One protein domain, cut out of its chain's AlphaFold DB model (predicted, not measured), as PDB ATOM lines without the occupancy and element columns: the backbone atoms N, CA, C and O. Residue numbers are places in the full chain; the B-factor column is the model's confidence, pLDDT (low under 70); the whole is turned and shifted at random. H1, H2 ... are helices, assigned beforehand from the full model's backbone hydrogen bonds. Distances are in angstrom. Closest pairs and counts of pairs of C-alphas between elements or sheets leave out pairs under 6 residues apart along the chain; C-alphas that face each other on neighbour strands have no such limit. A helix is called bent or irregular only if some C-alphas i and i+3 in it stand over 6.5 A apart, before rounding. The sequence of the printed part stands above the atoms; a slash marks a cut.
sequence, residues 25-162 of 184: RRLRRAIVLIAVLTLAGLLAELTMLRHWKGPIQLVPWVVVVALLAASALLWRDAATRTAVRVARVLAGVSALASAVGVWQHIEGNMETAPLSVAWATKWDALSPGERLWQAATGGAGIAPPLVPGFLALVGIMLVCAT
ATOM      1  N   ARG A  25      93.256  34.934 316.856       89.31
ATOM      2  CA  ARG A  25      94.162  33.853 316.425       89.31
ATOM      3  C   ARG A  25      93.447  32.792 315.587       89.31
ATOM      4  O   ARG A  25      93.994  32.354 314.576       89.31
ATOM      5  N   ARG A  26      92.232  32.383 315.972       92.69
ATOM      6  CA  ARG A  26      91.431  31.411 315.203       92.69
ATOM      7  C   ARG A  26      91.053  31.954 313.828       92.69
ATOM      8  O   ARG A  26      91.224  31.239 312.847       92.69
ATOM      9  N   LEU A  27      90.613  33.211 313.748       93.75
ATOM     10  CA  LEU A  27      90.273  33.866 312.481       93.75
ATOM     11  C   LEU A  27      91.494  33.979 311.561       93.75
ATOM     12  O   LEU A  27      91.409  33.611 310.393       93.75
ATOM     13  N   ARG A  28      92.654  34.388 312.093       93.12
ATOM     14  CA  ARG A  28      93.915  34.441 311.334       93.12
ATOM     15  C   ARG A  28      94.272  33.079 310.740       93.12
ATOM     16  O   ARG A  28      94.552  32.985 309.549       93.12
ATOM     17  N   ARG A  29      94.210  32.017 311.550       93.75
ATOM     18  CA  ARG A  29      94.477  30.643 311.095       93.75
ATOM     19  C   ARG A  29      93.461  30.170 310.059       93.75
ATOM     20  O   ARG A  29      93.860  29.547 309.085       93.75
ATOM     21  N   ALA A  30      92.178  30.488 310.232       97.12
ATOM     22  CA  ALA A  30      91.145  30.145 309.257       97.12
ATOM     23  C   ALA A  30      91.403  30.816 307.898       97.12
ATOM     24  O   ALA A  30      91.340  30.149 306.869       97.12
ATOM     25  N   ILE A  31      91.774  32.100 307.889       97.38
ATOM     26  CA  ILE A  31      92.116  32.830 306.659       97.38
ATOM     27  C   ILE A  31      93.344  32.212 305.977       97.38
ATOM     28  O   ILE A  31      93.306  31.950 304.775       97.38
ATOM     29  N   VAL A  32      94.413  31.924 306.729       97.25
ATOM     30  CA  VAL A  32      95.609  31.266 306.171       97.25
ATOM     31  C   VAL A  32      95.276  29.867 305.643       97.25
ATOM     32  O   VAL A  32      95.765  29.487 304.584       97.25
ATOM     33  N   LEU A  33      94.413  29.110 306.325       98.12
ATOM     34  CA  LEU A  33      93.975  27.796 305.856       98.12
ATOM     35  C   LEU A  33      93.231  27.892 304.517       98.12
ATOM     36  O   LEU A  33      93.544  27.144 303.596       98.12
ATOM     37  N   ILE A  34      92.292  28.833 304.384       98.50
ATOM     38  CA  ILE A  34      91.562  29.065 303.127       98.50
ATOM     39  C   ILE A  34      92.532  29.481 302.011       98.50
ATOM     40  O   ILE A  34      92.426  28.985 300.888       98.50
ATOM     41  N   ALA A  35      93.521  30.326 302.319       98.38
ATOM     42  CA  ALA A  35      94.571  30.702 301.378       98.38
ATOM     43  C   ALA A  35      95.375  29.488 300.884       98.38
ATOM     44  O   ALA A  35      95.550  29.322 299.677       98.38
ATOM     45  N   VAL A  36      95.798  28.598 301.786       98.50
ATOM     46  CA  VAL A  36      96.529  27.369 301.430       98.50
ATOM     47  C   VAL A  36      95.669  26.422 300.593       98.50
ATOM     48  O   VAL A  36      96.152  25.895 299.593       98.50
ATOM     49  N   LEU A  37      94.395  26.232 300.947       98.56
ATOM     50  CA  LEU A  37      93.470  25.405 300.164       98.56
ATOM     51  C   LEU A  37      93.253  25.974 298.755       98.56
ATOM     52  O   LEU A  37      93.241  25.224 297.782       98.56
ATOM     53  N   THR A  38      93.158  27.299 298.634       98.31
ATOM     54  CA  THR A  38      93.061  27.982 297.335       98.31
ATOM     55  C   THR A  38      94.320  27.742 296.496       98.31
ATOM     56  O   THR A  38      94.220  27.383 295.325       98.31
ATOM     57  N   LEU A  39      95.512  27.869 297.093       98.44
ATOM     58  CA  LEU A  39      96.785  27.589 296.417       98.44
ATOM     59  C   LEU A  39      96.909  26.120 295.991       98.44
ATOM     60  O   LEU A  39      97.423  25.849 294.910       98.44
ATOM     61  N   ALA A  40      96.416  25.179 296.799       98.31
ATOM     62  CA  ALA A  40      96.389  23.763 296.437       98.31
ATOM     63  C   ALA A  40      95.497  23.506 295.210       98.31
ATOM     64  O   ALA A  40      95.901  22.777 294.304       98.31
ATOM     65  N   GLY A  41      94.330  24.156 295.140       97.50
ATOM     66  CA  GLY A  41      93.477  24.137 293.949       97.50
ATOM     67  C   GLY A  41      94.187  24.702 292.716       97.50
ATOM     68  O   GLY A  41      94.181  24.071 291.663       97.50
ATOM     69  N   LEU A  42      94.883  25.835 292.857       97.00
ATOM     70  CA  LEU A  42      95.663  26.422 291.761       97.00
ATOM     71  C   LEU A  42      96.804  25.512 291.293       97.00
ATOM     72  O   LEU A  42      97.029  25.400 290.092       97.00
ATOM     73  N   LEU A  43      97.507  24.833 292.203       97.56
ATOM     74  CA  LEU A  43      98.520  23.842 291.826       97.56
ATOM     75  C   LEU A  43      97.913  22.700 291.011       97.56
ATOM     76  O   LEU A  43      98.500  22.297 290.005       97.56
ATOM     77  N   ALA A  44      96.754  22.186 291.429       97.50
ATOM     78  CA  ALA A  44      96.059  21.129 290.704       97.50
ATOM     79  C   ALA A  44      95.681  21.588 289.286       97.50
ATOM     80  O   ALA A  44      96.044  20.917 288.321       97.50
ATOM     81  N   GLU A  45      95.067  22.766 289.152       95.56
ATOM     82  CA  GLU A  45      94.708  23.375 287.863       95.56
ATOM     83  C   GLU A  45      95.927  23.576 286.949       95.56
ATOM     84  O   GLU A  45      95.949  23.092 285.815       95.56
ATOM     85  N   LEU A  46      96.995  24.214 287.447       95.81
ATOM     86  CA  LEU A  46      98.232  24.418 286.681       95.81
ATOM     87  C   LEU A  46      98.838  23.086 286.219       95.81
ATOM     88  O   LEU A  46      99.378  22.994 285.112       95.81
ATOM     89  N   THR A  47      98.725  22.047 287.055       96.75
ATOM     90  CA  THR A  47      99.196  20.699 286.729       96.75
ATOM     91  C   THR A  47      98.372  20.055 285.626       96.75
ATOM     92  O   THR A  47      98.929  19.571 284.639       96.75
ATOM     93  N   MET A  48      97.048  20.077 285.767       96.00
ATOM     94  CA  MET A  48      96.112  19.493 284.806       96.00
ATOM     95  C   MET A  48      96.218  20.164 283.434       96.00
ATOM     96  O   MET A  48      96.201  19.483 282.409       96.00
ATOM     97  N   LEU A  49      96.435  21.481 283.409       93.88
ATOM     98  CA  LEU A  49      96.624  22.262 282.183       93.88
ATOM     99  C   LEU A  49      98.042  22.163 281.599       93.88
ATOM    100  O   LEU A  49      98.306  22.706 280.523       93.88
ATOM    101  N   ARG A  50      98.962  21.460 282.274       94.69
ATOM    102  CA  ARG A  50     100.380  21.347 281.896       94.69
ATOM    103  C   ARG A  50     101.010  22.711 281.637       94.69
ATOM    104  O   ARG A  50     101.655  22.923 280.606       94.69
ATOM    105  N   HIS A  51     100.779  23.640 282.559       92.81
ATOM    106  CA  HIS A  51     101.120  25.051 282.419       92.81
ATOM    107  C   HIS A  51     102.623  25.309 282.644       92.81
ATOM    108  O   HIS A  51     103.021  26.031 283.551       92.81
ATOM    109  N   TRP A  52     103.475  24.658 281.852       96.19
ATOM    110  CA  TRP A  52     104.945  24.730 281.902       96.19
ATOM    111  C   TRP A  52     105.583  24.628 280.508       96.19
ATOM    112  O   TRP A  52     106.745  24.252 280.367       96.19
ATOM    113  N   LYS A  53     104.824  24.923 279.446       92.50
ATOM    114  CA  LYS A  53     105.294  24.812 278.054       92.50
ATOM    115  C   LYS A  53     106.139  26.002 277.598       92.50
ATOM    116  O   LYS A  53     106.762  25.925 276.546       92.50
ATOM    117  N   GLY A  54     106.161  27.089 278.366       92.12
ATOM    118  CA  GLY A  54     106.965  28.268 278.067       92.12
ATOM    119  C   GLY A  54     107.463  28.958 279.337       92.12
ATOM    120  O   GLY A  54     106.846  28.793 280.390       92.12
ATOM    121  N   PRO A  55     108.540  29.762 279.255       92.06
ATOM    122  CA  PRO A  55     109.132  30.417 280.424       92.06
ATOM    123  C   PRO A  55     108.138  31.281 281.203       92.06
ATOM    124  O   PRO A  55     108.118  31.251 282.429       92.06
ATOM    125  N   ILE A  56     107.262  32.004 280.500       91.81
ATOM    126  CA  ILE A  56     106.255  32.861 281.135       91.81
ATOM    127  C   ILE A  56     105.218  32.058 281.936       91.81
ATOM    128  O   ILE A  56     104.770  32.512 282.985       91.81
ATOM    129  N   GLN A  57     104.916  30.822 281.520       94.50
ATOM    130  CA  GLN A  57     103.999  29.932 282.241       94.50
ATOM    131  C   GLN A  57     104.577  29.457 283.582       94.50
ATOM    132  O   GLN A  57     103.831  28.971 284.425       94.50
ATOM    133  N   LEU A  58     105.883  29.626 283.822       96.75
ATOM    134  CA  LEU A  58     106.520  29.298 285.102       96.75
ATOM    135  C   LEU A  58     106.291  30.368 286.180       96.75
ATOM    136  O   LEU A  58     106.404  30.065 287.368       96.75
ATOM    137  N   VAL A  59     105.932  31.599 285.799       96.62
ATOM    138  CA  VAL A  59     105.645  32.694 286.742       96.62
ATOM    139  C   VAL A  59     104.595  32.309 287.795       96.62
ATOM    140  O   VAL A  59     104.904  32.438 288.983       96.62
ATOM    141  N   PRO A  60     103.394  31.796 287.445       96.75
ATOM    142  CA  PRO A  60     102.401  31.418 288.450       96.75
ATOM    143  C   PRO A  60     102.903  30.340 289.419       96.75
ATOM    144  O   PRO A  60     102.583  30.410 290.603       96.75
ATOM    145  N   TRP A  61     103.752  29.401 288.984       98.06
ATOM    146  CA  TRP A  61     104.344  28.395 289.877       98.06
ATOM    147  C   TRP A  61     105.233  29.026 290.946       98.06
ATOM    148  O   TRP A  61     105.103  28.709 292.129       98.06
ATOM    149  N   VAL A  62     106.108  29.949 290.541       97.94
ATOM    150  CA  VAL A  62     106.993  30.667 291.466       97.94
ATOM    151  C   VAL A  62     106.174  31.477 292.471       97.94
ATOM    152  O   VAL A  62     106.455  31.432 293.670       97.94
ATOM    153  N   VAL A  63     105.130  32.172 292.009       98.19
ATOM    154  CA  VAL A  63     104.246  32.959 292.883       98.19
ATOM    155  C   VAL A  63     103.506  32.058 293.873       98.19
ATOM    156  O   VAL A  63     103.460  32.375 295.060       98.19
ATOM    157  N   VAL A  64     102.984  30.910 293.433       98.38
ATOM    158  CA  VAL A  64     102.318  29.944 294.320       98.38
ATOM    159  C   VAL A  64     103.273  29.432 295.398       98.38
ATOM    160  O   VAL A  64     102.919  29.452 296.577       98.38
ATOM    161  N   VAL A  65     104.494  29.032 295.030       98.19
ATOM    162  CA  VAL A  65     105.506  28.582 296.001       98.19
ATOM    163  C   VAL A  65     105.841  29.693 296.999       98.19
ATOM    164  O   VAL A  65     105.898  29.444 298.205       98.19
ATOM    165  N   ALA A  66     105.995  30.933 296.529       98.19
ATOM    166  CA  ALA A  66     106.259  32.077 297.395       98.19
ATOM    167  C   ALA A  66     105.104  32.349 298.378       98.19
ATOM    168  O   ALA A  66     105.341  32.589 299.564       98.19
ATOM    169  N   LEU A  67     103.849  32.265 297.926       98.31
ATOM    170  CA  LEU A  67     102.673  32.451 298.783       98.31
ATOM    171  C   LEU A  67     102.473  31.292 299.767       98.31
ATOM    172  O   LEU A  67     102.046  31.529 300.898       98.31
ATOM    173  N   LEU A  68     102.824  30.057 299.395       98.25
ATOM    174  CA  LEU A  68     102.861  28.925 300.328       98.25
ATOM    175  C   LEU A  68     103.906  29.152 301.425       98.25
ATOM    176  O   LEU A  68     103.608  28.960 302.605       98.25
ATOM    177  N   ALA A  69     105.097  29.636 301.065       96.69
ATOM    178  CA  ALA A  69     106.127  29.992 302.037       96.69
ATOM    179  C   ALA A  69     105.654  31.118 302.977       96.69
ATOM    180  O   ALA A  69     105.797  31.004 304.196       96.69
ATOM    181  N   ALA A  70     105.018  32.166 302.443       96.12
ATOM    182  CA  ALA A  70     104.418  33.231 303.247       96.12
ATOM    183  C   ALA A  70     103.327  32.703 304.197       96.12
ATOM    184  O   ALA A  70     103.302  33.063 305.373       96.12
ATOM    185  N   SER A  71     102.470  31.801 303.714       96.75
ATOM    186  CA  SER A  71     101.425  31.154 304.517       96.75
ATOM    187  C   SER A  71     102.025  30.356 305.676       96.75
ATOM    188  O   SER A  71     101.578  30.486 306.815       96.75
ATOM    189  N   ALA A  72     103.088  29.588 305.418       95.19
ATOM    190  CA  ALA A  72     103.798  28.829 306.445       95.19
ATOM    191  C   ALA A  72     104.451  29.736 307.503       95.19
ATOM    192  O   ALA A  72     104.429  29.410 308.691       95.19
ATOM    193  N   LEU A  73     104.994  30.891 307.100       92.75
ATOM    194  CA  LEU A  73     105.535  31.887 308.031       92.75
ATOM    195  C   LEU A  73     104.443  32.481 308.934       92.75
ATOM    196  O   LEU A  73     104.670  32.638 310.134       92.75
ATOM    197  N   LEU A  74     103.267  32.779 308.374       92.62
ATOM    198  CA  LEU A  74     102.134  33.359 309.106       92.62
ATOM    199  C   LEU A  74     101.353  32.348 309.955       92.62
ATOM    200  O   LEU A  74     100.620  32.749 310.855       92.62
ATOM    201  N   TRP A  75     101.504  31.047 309.698       92.12
ATOM    202  CA  TRP A  75     100.858  29.997 310.492       92.12
ATOM    203  C   TRP A  75     101.402  29.904 311.927       92.12
ATOM    204  O   TRP A  75     100.730  29.401 312.828       92.12
ATOM    205  N   ARG A  76     102.633  30.374 312.154       83.56
ATOM    206  CA  ARG A  76     103.319  30.289 313.449       83.56
ATOM    207  C   ARG A  76     102.767  31.354 314.404       83.56
ATOM    208  O   ARG A  76     102.618  32.507 314.020       83.56
ATOM    209  N   ASP A  77     102.533  30.982 315.665       67.62
ATOM    210  CA  ASP A  77     101.898  31.858 316.671       67.62
ATOM    211  C   ASP A  77     102.669  33.152 316.976       67.62
ATOM    212  O   ASP A  77     102.071  34.130 317.414       67.62
ATOM    213  N   ALA A  78     103.974  33.178 316.705       65.56
ATOM    214  CA  ALA A  78     104.829  34.355 316.829       65.56
ATOM    215  C   ALA A  78     105.326  34.801 315.446       65.56
ATOM    216  O   ALA A  78     106.516  34.698 315.133       65.56
ATOM    217  N   ALA A  79     104.412  35.253 314.584       69.31
ATOM    218  CA  ALA A  79     104.797  35.860 313.314       69.31
ATOM    219  C   ALA A  79     105.675  37.091 313.593       69.31
ATOM    220  O   ALA A  79     105.227  38.088 314.156       69.31
ATOM    221  N   THR A  80     106.954  37.015 313.228       84.31
ATOM    222  CA  THR A  80     107.894  38.120 313.430       84.31
ATOM    223  C   THR A  80     107.521  39.310 312.540       84.31
ATOM    224  O   THR A  80     106.915  39.135 311.479       84.31
ATOM    225  N   ARG A  81     107.949  40.531 312.902       88.00
ATOM    226  CA  ARG A  81     107.808  41.713 312.021       88.00
ATOM    227  C   ARG A  81     108.362  41.444 310.615       88.00
ATOM    228  O   ARG A  81     107.790  41.882 309.620       88.00
ATOM    229  N   THR A  82     109.447  40.672 310.529       89.50
ATOM    230  CA  THR A  82     110.029  40.225 309.259       89.50
ATOM    231  C   THR A  82     109.072  39.326 308.477       89.50
ATOM    232  O   THR A  82     108.864  39.575 307.294       89.50
ATOM    233  N   ALA A  83     108.447  38.329 309.114       91.12
ATOM    234  CA  ALA A  83     107.468  37.454 308.463       91.12
ATOM    235  C   ALA A  83     106.266  38.240 307.913       91.12
ATOM    236  O   ALA A  83     105.873  38.040 306.765       91.12
ATOM    237  N   VAL A  84     105.738  39.188 308.695       93.00
ATOM    238  CA  VAL A  84     104.653  40.086 308.269       93.00
ATOM    239  C   VAL A  84     105.068  40.918 307.056       93.00
ATOM    240  O   VAL A  84     104.342  40.971 306.062       93.00
ATOM    241  N   ARG A  85     106.254  41.539 307.101       94.69
ATOM    242  CA  ARG A  85     106.771  42.347 305.989       94.69
ATOM    243  C   ARG A  85     106.958  41.514 304.723       94.69
ATOM    244  O   ARG A  85     106.537  41.949 303.657       94.69
ATOM    245  N   VAL A  86     107.550  40.326 304.845       94.00
ATOM    246  CA  VAL A  86     107.739  39.396 303.721       94.00
ATOM    247  C   VAL A  86     106.393  39.010 303.115       94.00
ATOM    248  O   VAL A  86     106.228  39.135 301.906       94.00
ATOM    249  N   ALA A  87     105.407  38.627 303.931       95.25
ATOM    250  CA  ALA A  87     104.081  38.266 303.435       95.25
ATOM    251  C   ALA A  87     103.400  39.421 302.681       95.25
ATOM    252  O   ALA A  87     102.851  39.203 301.605       95.25
ATOM    253  N   ARG A  88     103.487  40.658 303.192       97.00
ATOM    254  CA  ARG A  88     102.931  41.850 302.524       97.00
ATOM    255  C   ARG A  88     103.631  42.159 301.196       97.00
ATOM    256  O   ARG A  88     102.959  42.469 300.216       97.00
ATOM    257  N   VAL A  89     104.960  42.046 301.139       98.12
ATOM    258  CA  VAL A  89     105.725  42.234 299.893       98.12
ATOM    259  C   VAL A  89     105.347  41.170 298.864       98.12
ATOM    260  O   VAL A  89     105.039  41.510 297.724       98.12
ATOM    261  N   LEU A  90     105.308  39.897 299.265       98.00
ATOM    262  CA  LEU A  90     104.930  38.799 298.376       98.00
ATOM    263  C   LEU A  90     103.473  38.904 297.911       98.00
ATOM    264  O   LEU A  90     103.187  38.594 296.759       98.00
ATOM    265  N   ALA A  91     102.565  39.403 298.753       98.00
ATOM    266  CA  ALA A  91     101.199  39.719 298.348       98.00
ATOM    267  C   ALA A  91     101.153  40.820 297.275       98.00
ATOM    268  O   ALA A  91     100.434  40.675 296.289       98.00
ATOM    269  N   GLY A  92     101.954  41.883 297.421       98.19
ATOM    270  CA  GLY A  92     102.073  42.937 296.408       98.19
ATOM    271  C   GLY A  92     102.638  42.424 295.080       98.19
ATOM    272  O   GLY A  92     102.076  42.695 294.022       98.19
ATOM    273  N   VAL A  93     103.702  41.616 295.129       98.25
ATOM    274  CA  VAL A  93     104.276  40.964 293.937       98.25
ATOM    275  C   VAL A  93     103.257  40.033 293.276       98.25
ATOM    276  O   VAL A  93     103.103  40.061 292.058       98.25
ATOM    277  N   SER A  94     102.521  39.251 294.069       98.50
ATOM    278  CA  SER A  94     101.453  38.380 293.576       98.50
ATOM    279  C   SER A  94     100.347  39.167 292.872       98.50
ATOM    280  O   SER A  94      99.903  38.769 291.798       98.50
ATOM    281  N   ALA A  95      99.935  40.314 293.421       98.38
ATOM    282  CA  ALA A  95      98.935  41.174 292.795       98.38
ATOM    283  C   ALA A  95      99.398  41.699 291.424       98.38
ATOM    284  O   ALA A  95      98.623  41.680 290.469       98.38
ATOM    285  N   LEU A  96     100.669  42.097 291.297       98.31
ATOM    286  CA  LEU A  96     101.245  42.506 290.011       98.31
ATOM    287  C   LEU A  96     101.299  41.341 289.013       98.31
ATOM    288  O   LEU A  96     100.866  41.492 287.872       98.31
ATOM    289  N   ALA A  97     101.777  40.170 289.442       97.81
ATOM    290  CA  ALA A  97     101.825  38.977 288.596       97.81
ATOM    291  C   ALA A  97     100.422  38.544 288.138       97.81
ATOM    292  O   ALA A  97     100.230  38.161 286.989       97.81
ATOM    293  N   SER A  98      99.436  38.656 289.026       98.19
ATOM    294  CA  SER A  98      98.029  38.393 288.750       98.19
ATOM    295  C   SER A  98      97.468  39.352 287.698       98.19
ATOM    296  O   SER A  98      96.870  38.891 286.733       98.19
ATOM    297  N   ALA A  99      97.731  40.659 287.814       98.06
ATOM    298  CA  ALA A  99      97.316  41.646 286.815       98.06
ATOM    299  C   ALA A  99      97.926  41.366 285.429       98.06
ATOM    300  O   ALA A  99      97.212  41.392 284.426       98.06
ATOM    301  N   VAL A 100      99.221  41.029 285.379       97.88
ATOM    302  CA  VAL A 100      99.895  40.619 284.135       97.88
ATOM    303  C   VAL A 100      99.280  39.335 283.574       97.88
ATOM    304  O   VAL A 100      99.023  39.258 282.378       97.88
ATOM    305  N   GLY A 101      98.996  38.344 284.421       97.12
ATOM    306  CA  GLY A 101      98.366  37.096 283.995       97.12
ATOM    307  C   GLY A 101      96.959  37.305 283.435       97.12
ATOM    308  O   GLY A 101      96.629  36.734 282.398       97.12
ATOM    309  N   VAL A 102      96.143  38.152 284.074       98.25
ATOM    310  CA  VAL A 102      94.814  38.530 283.562       98.25
ATOM    311  C   VAL A 102      94.961  39.162 282.183       98.25
ATOM    312  O   VAL A 102      94.307  38.719 281.245       98.25
ATOM    313  N   TRP A 103      95.862  40.136 282.030       97.94
ATOM    314  CA  TRP A 103      96.136  40.754 280.733       97.94
ATOM    315  C   TRP A 103      96.507  39.719 279.660       97.94
ATOM    316  O   TRP A 103      95.904  39.707 278.591       97.94
ATOM    317  N   GLN A 104      97.425  38.800 279.965       96.94
ATOM    318  CA  GLN A 104      97.850  37.747 279.037       96.94
ATOM    319  C   GLN A 104      96.716  36.794 278.650       96.94
ATOM    320  O   GLN A 104      96.655  36.343 277.509       96.94
ATOM    321  N   HIS A 105      95.804  36.484 279.573       97.19
ATOM    322  CA  HIS A 105      94.628  35.678 279.247       97.19
ATOM    323  C   HIS A 105      93.667  36.433 278.317       97.19
ATOM    324  O   HIS A 105      93.117  35.831 277.399       97.19
ATOM    325  N   ILE A 106      93.491  37.742 278.518       98.44
ATOM    326  CA  ILE A 106      92.678  38.589 277.632       98.44
ATOM    327  C   ILE A 106      93.303  38.654 276.237       98.44
ATOM    328  O   ILE A 106      92.612  38.445 275.244       98.44
ATOM    329  N   GLU A 107      94.606  38.903 276.158       97.50
ATOM    330  CA  GLU A 107      95.358  38.938 274.903       97.50
ATOM    331  C   GLU A 107      95.270  37.595 274.164       97.50
ATOM    332  O   GLU A 107      94.842  37.550 273.012       97.50
ATOM    333  N   GLY A 108      95.523  36.481 274.857       96.31
ATOM    334  CA  GLY A 108      95.366  35.145 274.280       96.31
ATOM    335  C   GLY A 108      93.931  34.848 273.832       96.31
ATOM    336  O   GLY A 108      93.714  34.157 272.834       96.31
ATOM    337  N   ASN A 109      92.923  35.398 274.509       97.88
ATOM    338  CA  ASN A 109      91.538  35.298 274.054       97.88
ATOM    339  C   ASN A 109      91.283  36.089 272.774       97.88
ATOM    340  O   ASN A 109      90.584  35.587 271.897       97.88
ATOM    341  N   MET A 110      91.870  37.277 272.628       97.75
ATOM    342  CA  MET A 110      91.773  38.067 271.398       97.75
ATOM    343  C   MET A 110      92.378  37.331 270.196       97.75
ATOM    344  O   MET A 110      91.828  37.397 269.098       97.75
ATOM    345  N   GLU A 111      93.481  36.611 270.411       96.50
ATOM    346  CA  GLU A 111      94.166  35.819 269.382       96.50
ATOM    347  C   GLU A 111      93.405  34.538 269.018       96.50
ATOM    348  O   GLU A 111      93.313  34.162 267.849       96.50
ATOM    349  N   THR A 112      92.844  33.854 270.017       97.00
ATOM    350  CA  THR A 112      92.197  32.547 269.823       97.00
ATOM    351  C   THR A 112      90.724  32.641 269.444       97.00
ATOM    352  O   THR A 112      90.201  31.716 268.822       97.00
ATOM    353  N   ALA A 113      90.047  33.747 269.760       96.50
ATOM    354  CA  ALA A 113      88.649  33.970 269.405       96.50
ATOM    355  C   ALA A 113      88.355  33.748 267.905       96.50
ATOM    356  O   ALA A 113      87.502  32.900 267.620       96.50
ATOM    357  N   PRO A 114      89.057  34.384 266.941       96.44
ATOM    358  CA  PRO A 114      88.783  34.185 265.512       96.44
ATOM    359  C   PRO A 114      89.027  32.752 265.016       96.44
ATOM    360  O   PRO A 114      88.527  32.378 263.959       96.44
ATOM    361  N   LEU A 115      89.748  31.922 265.777       96.06
ATOM    362  CA  LEU A 115      89.992  30.517 265.437       96.06
ATOM    363  C   LEU A 115      88.821  29.600 265.824       96.06
ATOM    364  O   LEU A 115      88.777  28.438 265.420       96.06
ATOM    365  N   SER A 116      87.873  30.095 266.622       94.94
ATOM    366  CA  SER A 116      86.717  29.321 267.068       94.94
ATOM    367  C   SER A 116      85.565  29.383 266.066       94.94
ATOM    368  O   SER A 116      85.268  30.433 265.503       94.94
ATOM    369  N   VAL A 117      84.829  28.278 265.912       93.88
ATOM    370  CA  VAL A 117      83.649  28.211 265.024       93.88
ATOM    371  C   VAL A 117      82.605  29.279 265.375       93.88
ATOM    372  O   VAL A 117      81.974  29.845 264.486       93.88
ATOM    373  N   ALA A 118      82.439  29.585 266.665       93.25
ATOM    374  CA  ALA A 118      81.461  30.561 267.143       93.25
ATOM    375  C   ALA A 118      81.766  32.002 266.692       93.25
ATOM    376  O   ALA A 118      80.835  32.787 266.483       93.25
ATOM    377  N   TRP A 119      83.050  32.339 266.531       95.75
ATOM    378  CA  TRP A 119      83.509  33.706 266.284       95.75
ATOM    379  C   TRP A 119      84.176  33.908 264.916       95.75
ATOM    380  O   TRP A 119      84.252  35.051 264.474       95.75
ATOM    381  N   ALA A 120      84.576  32.847 264.206       93.56
ATOM    382  CA  ALA A 120      85.367  32.913 262.969       93.56
ATOM    383  C   ALA A 120      84.813  33.860 261.891       93.56
ATOM    384  O   ALA A 120      85.579  34.518 261.197       93.56
ATOM    385  N   THR A 121      83.489  33.968 261.754       94.25
ATOM    386  CA  THR A 121      82.848  34.828 260.740       94.25
ATOM    387  C   THR A 121      82.365  36.176 261.272       94.25
ATOM    388  O   THR A 121      81.918  37.015 260.495       94.25
ATOM    389  N   LYS A 122      82.418  36.392 262.591       95.12
ATOM    390  CA  LYS A 122      81.838  37.570 263.261       95.12
ATOM    391  C   LYS A 122      82.885  38.449 263.925       95.12
ATOM    392  O   LYS A 122      82.633  39.632 264.117       95.12
ATOM    393  N   TRP A 123      84.034  37.878 264.286       96.81
ATOM    394  CA  TRP A 123      85.068  38.553 265.063       96.81
ATOM    395  C   TRP A 123      85.500  39.863 264.414       96.81
ATOM    396  O   TRP A 123      85.548  40.890 265.085       96.81
ATOM    397  N   ASP A 124      85.709  39.849 263.097       95.56
ATOM    398  CA  ASP A 124      86.168  41.034 262.378       95.56
ATOM    399  C   ASP A 124      85.104  42.115 262.175       95.56
ATOM    400  O   ASP A 124      85.446  43.276 261.956       95.56
ATOM    401  N   ALA A 125      83.825  41.768 262.328       96.50
ATOM    402  CA  ALA A 125      82.727  42.728 262.293       96.50
ATOM    403  C   ALA A 125      82.557  43.492 263.618       96.50
ATOM    404  O   ALA A 125      81.913  44.539 263.636       96.50
ATOM    405  N   LEU A 126      83.124  42.988 264.721       97.31
ATOM    406  CA  LEU A 126      83.066  43.655 266.021       97.31
ATOM    407  C   LEU A 126      84.005  44.859 266.073       97.31
ATOM    408  O   LEU A 126      85.148  44.805 265.591       97.31
ATOM    409  N   SER A 127      83.565  45.904 266.770       97.94
ATOM    410  CA  SER A 127      84.430  47.015 267.153       97.94
ATOM    411  C   SER A 127      85.547  46.551 268.106       97.94
ATOM    412  O   SER A 127      85.397  45.544 268.807       97.94
ATOM    413  N   PRO A 128      86.671  47.288 268.205       97.06
ATOM    414  CA  PRO A 128      87.752  46.935 269.127       97.06
ATOM    415  C   PRO A 128      87.301  46.819 270.591       97.06
ATOM    416  O   PRO A 128      87.758  45.930 271.307       97.06
ATOM    417  N   GLY A 129      86.376  47.682 271.026       98.25
ATOM    418  CA  GLY A 129      85.828  47.654 272.383       98.25
ATOM    419  C   GLY A 129      84.991  46.406 272.661       98.25
ATOM    420  O   GLY A 129      85.119  45.810 273.728       98.25
ATOM    421  N   GLU A 130      84.187  45.961 271.694       98.06
ATOM    422  CA  GLU A 130      83.410  44.723 271.818       98.06
ATOM    423  C   GLU A 130      84.314  43.492 271.841       98.06
ATOM    424  O   GLU A 130      84.107  42.612 272.673       98.06
ATOM    425  N   ARG A 131      85.347  43.437 270.990       97.94
ATOM    426  CA  ARG A 131      86.329  42.341 271.023       97.94
ATOM    427  C   ARG A 131      87.006  42.255 272.386       97.94
ATOM    428  O   ARG A 131      87.027  41.182 272.987       97.94
ATOM    429  N   LEU A 132      87.478  43.395 272.900       97.88
ATOM    430  CA  LEU A 132      88.090  43.473 274.224       97.88
ATOM    431  C   LEU A 132      87.120  43.014 275.317       97.88
ATOM    432  O   LEU A 132      87.501  42.219 276.171       97.88
ATOM    433  N   TRP A 133      85.867  43.471 275.280       98.12
ATOM    434  CA  TRP A 133      84.847  43.060 276.242       98.12
ATOM    435  C   TRP A 133      84.600  41.549 276.209       98.12
ATOM    436  O   TRP A 133      84.589  40.905 277.259       98.12
ATOM    437  N   GLN A 134      84.452  40.963 275.019       97.75
ATOM    438  CA  GLN A 134      84.230  39.523 274.870       97.75
ATOM    439  C   GLN A 134      85.433  38.707 275.356       97.75
ATOM    440  O   GLN A 134      85.258  37.732 276.087       97.75
ATOM    441  N   ALA A 135      86.653  39.128 275.022       97.69
ATOM    442  CA  ALA A 135      87.872  38.479 275.493       97.69
ATOM    443  C   ALA A 135      88.049  38.599 277.018       97.69
ATOM    444  O   ALA A 135      88.437  37.631 277.672       97.69
ATOM    445  N   ALA A 136      87.725  39.759 277.599       97.69
ATOM    446  CA  ALA A 136      87.890  40.039 279.026       97.69
ATOM    447  C   ALA A 136      86.841  39.384 279.925       97.69
ATOM    448  O   ALA A 136      87.130  39.055 281.075       97.69
ATOM    449  N   THR A 137      85.637  39.161 279.406       96.50
ATOM    450  CA  THR A 137      84.555  38.487 280.139       96.50
ATOM    451  C   THR A 137      84.535  36.974 279.926       96.50
ATOM    452  O   THR A 137      83.776  36.276 280.593       96.50
ATOM    453  N   GLY A 138      85.379  36.455 279.027       94.94
ATOM    454  CA  GLY A 138      85.405  35.038 278.656       94.94
ATOM    455  C   GLY A 138      84.280  34.635 277.699       94.94
ATOM    456  O   GLY A 138      84.039  33.446 277.514       94.94
ATOM    457  N   GLY A 139      83.587  35.601 277.086       95.62
ATOM    458  CA  GLY A 139      82.622  35.346 276.013       95.62
ATOM    459  C   GLY A 139      83.282  34.892 274.703       95.62
ATOM    460  O   GLY A 139      82.649  34.222 273.884       95.62
ATOM    461  N   ALA A 140      84.566  35.210 274.517       95.31
ATOM    462  CA  ALA A 140      85.387  34.750 273.403       95.31
ATOM    463  C   ALA A 140      86.779  34.296 273.869       95.31
ATOM    464  O   ALA A 140      87.280  34.755 274.895       95.31
ATOM    465  N   GLY A 141      87.405  33.421 273.078       95.56
ATOM    466  CA  GLY A 141      88.687  32.797 273.407       95.56
ATOM    467  C   GLY A 141      88.548  31.555 274.291       95.56
ATOM    468  O   GLY A 141      87.442  31.100 274.581       95.56
ATOM    469  N   ILE A 142      89.683  30.965 274.668       93.62
ATOM    470  CA  ILE A 142      89.737  29.694 275.414       93.62
ATOM    471  C   ILE A 142      90.275  29.837 276.842       93.62
ATOM    472  O   ILE A 142      90.145  28.911 277.642       93.62
ATOM    473  N   ALA A 143      90.912  30.963 277.165       94.25
ATOM    474  CA  ALA A 143      91.551  31.195 278.450       94.25
ATOM    475  C   ALA A 143      90.560  31.854 279.426       94.25
ATOM    476  O   ALA A 143      90.034  32.928 279.136       94.25
ATOM    477  N   PRO A 144      90.316  31.284 280.617       94.00
ATOM    478  CA  PRO A 144      89.492  31.935 281.634       94.00
ATOM    479  C   PRO A 144      90.176  33.223 282.149       94.00
ATOM    480  O   PRO A 144      91.205  33.115 282.825       94.00
ATOM    481  N   PRO A 145      89.656  34.440 281.888       95.25
ATOM    482  CA  PRO A 145      90.427  35.679 282.076       95.25
ATOM    483  C   PRO A 145      90.802  35.981 283.526       95.25
ATOM    484  O   PRO A 145      91.864  36.529 283.795       95.25
ATOM    485  N   LEU A 146      89.934  35.605 284.469       95.25
ATOM    486  CA  LEU A 146      90.085  35.943 285.887       95.25
ATOM    487  C   LEU A 146      90.777  34.861 286.719       95.25
ATOM    488  O   LEU A 146      91.034  35.094 287.897       95.25
ATOM    489  N   VAL A 147      91.121  33.701 286.146       94.69
ATOM    490  CA  VAL A 147      91.828  32.639 286.889       94.69
ATOM    491  C   VAL A 147      93.156  33.125 287.493       94.69
ATOM    492  O   VAL A 147      93.400  32.851 288.670       94.69
ATOM    493  N   PRO A 148      93.983  33.929 286.796       96.31
ATOM    494  CA  PRO A 148      95.171  34.524 287.408       96.31
ATOM    495  C   PRO A 148      94.847  35.420 288.618       96.31
ATOM    496  O   PRO A 148      95.682  35.581 289.510       96.31
ATOM    497  N   GLY A 149      93.621  35.956 288.698       97.25
ATOM    498  CA  GLY A 149      93.074  36.760 289.799       97.25
ATOM    499  C   GLY A 149      93.130  36.087 291.173       97.25
ATOM    500  O   GLY A 149      93.300  36.760 292.193       97.25
ATOM    501  N   PHE A 150      93.060  34.754 291.226       98.06
ATOM    502  CA  PHE A 150      93.111  34.020 292.493       98.06
ATOM    503  C   PHE A 150      94.448  34.187 293.231       98.06
ATOM    504  O   PHE A 150      94.469  34.140 294.461       98.06
ATOM    505  N   LEU A 151      95.552  34.461 292.525       98.31
ATOM    506  CA  LEU A 151      96.840  34.771 293.159       98.31
ATOM    507  C   LEU A 151      96.780  36.084 293.954       98.31
ATOM    508  O   LEU A 151      97.274  36.149 295.086       98.31
ATOM    509  N   ALA A 152      96.127  37.114 293.403       98.38
ATOM    510  CA  ALA A 152      95.884  38.369 294.110       98.38
ATOM    511  C   ALA A 152      94.940  38.164 295.303       98.38
ATOM    512  O   ALA A 152      95.222  38.667 296.390       98.38
ATOM    513  N   LEU A 153      93.869  37.376 295.137       98.44
ATOM    514  CA  LEU A 153      92.946  37.041 296.227       98.44
ATOM    515  C   LEU A 153      93.674  36.368 297.398       98.44
ATOM    516  O   LEU A 153      93.476  36.750 298.551       98.44
ATOM    517  N   VAL A 154      94.567  35.416 297.117       98.62
ATOM    518  CA  VAL A 154      95.419  34.803 298.144       98.62
ATOM    519  C   VAL A 154      96.320  35.839 298.809       98.62
ATOM    520  O   VAL A 154      96.390  35.880 300.035       98.62
ATOM    521  N   GLY A 155      96.962  36.716 298.033       98.25
ATOM    522  CA  GLY A 155      97.754  37.820 298.578       98.25
ATOM    523  C   GLY A 155      96.954  38.694 299.554       98.25
ATOM    524  O   GLY A 155      97.421  38.965 300.659       98.25
ATOM    525  N   ILE A 156      95.723  39.066 299.190       98.38
ATOM    526  CA  ILE A 156      94.804  39.837 300.042       98.38
ATOM    527  C   ILE A 156      94.482  39.073 301.328       98.38
ATOM    528  O   ILE A 156      94.592  39.643 302.413       98.38
ATOM    529  N   MET A 157      94.155  37.780 301.237       98.44
ATOM    530  CA  MET A 157      93.911  36.941 302.414       98.44
ATOM    531  C   MET A 157      95.116  36.937 303.363       98.44
ATOM    532  O   MET A 157      94.948  37.111 304.572       98.44
ATOM    533  N   LEU A 158      96.339  36.819 302.837       97.12
ATOM    534  CA  LEU A 158      97.548  36.873 303.659       97.12
ATOM    535  C   LEU A 158      97.756  38.255 304.292       97.12
ATOM    536  O   LEU A 158      98.113  38.325 305.464       97.12
ATOM    537  N   VAL A 159      97.471  39.351 303.582       96.81
ATOM    538  CA  VAL A 159      97.511  40.706 304.160       96.81
ATOM    539  C   VAL A 159      96.487  40.853 305.287       96.81
ATOM    540  O   VAL A 159      96.851  41.327 306.367       96.81
ATOM    541  N   CYS A 160      95.248  40.389 305.102       96.12
ATOM    542  CA  CYS A 160      94.230  40.366 306.157       96.12
ATOM    543  C   CYS A 160      94.704  39.564 307.376       96.12
ATOM    544  O   CYS A 160      94.570  40.016 308.514       96.12
ATOM    545  N   ALA A 161      95.366  38.429 307.142       94.31
ATOM    546  CA  ALA A 161      95.996  37.622 308.178       94.31
ATOM    547  C   ALA A 161      97.228  38.282 308.829       94.31
ATOM    548  O   ALA A 161      97.843  37.657 309.687       94.31
ATOM    549  N   THR A 162      97.594  39.521 308.478       92.81
ATOM    550  CA  THR A 162      98.611  40.334 309.178       92.81
ATOM    551  C   THR A 162      98.032  41.517 309.956       92.81
ATOM    552  O   THR A 162      98.779  42.187 310.668       92.81
TER     553      THR A 162
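Overview. This is residues 25 to 162 of the 184 residues of an uncharacterized protein of Austwickia sp (UniProt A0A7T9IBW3). What is the overall shape? Four helices, H1, H2, H3 and H5, make an up-and-down bundle, each running against the one before it in the chain. The long H3 runs on past the bundle, where H4 packs steeply on its far part and residues 116 to 127 form a long loop. What is it made of? The printed part has 138 residues, all helix in class, with five named helices in the order H1 to H5 and no named strand. It is loose, with a radius of gyration of the C-alphas of 17.7 A and spans of 60 by 28 by 23 A.

Along the chain. Where are the first three helices? H1 is residues 25 to 48, 34.8 A long, from C-alpha 25 at (94.162, 33.853, 316.425); H2 is residues 55 to 74, 29.7 A. H3 is residues 81 to 115, 51.1 A, ending at C-alpha 115 at (89.992, 30.517, 265.437). Which helices follow? H4 is residues 128 to 137, and H5 is residues 149 to 160, ending at C-alpha 160 at (94.230, 40.366, 306.157).

Arrangement. How do the bundle's helices meet? H1 and H2, a helical hairpin, touch at Val 32 and Ser 71, their closest C-alphas, 6.0 A apart. H3 touches H5 with residues 87 to 102 alone, closest at the C-alphas of Ala 91 and Gly 155, 3.9 A, at a shallow tilt of 16 degrees, opposite ways. H1 and H3 are apart. Where is H4? It touches H3, at residues 106 to 113 of H3 alone, closest at the C-alphas of Asn 109 and Ala 135, 5.1 A, at a steep tilt of 56 degrees. Are the helix backbones whole? In H1, H4 and H5 every O i to N i+4 pair is within hydrogen-bond range; in H2 13 of 16 are, and in H3 29 of 31. H2 and H3 are only just irregular: C-alphas 57 and 60 are 6.6 A apart, and 111 and 114 are 6.8 A.

Size, cuts and confidence. How far does it reach? The two C-alphas farthest apart, those of Ala 78 and Thr 121, are 60.2 A apart. Are there cuts or long links? The printed part has no cut, and the links H3 to H4 and H4 to H5 are long. Where is confidence low? Residues 77 to 79 are under 70, against a mean pLDDT of 95.4 for the printed part of this model.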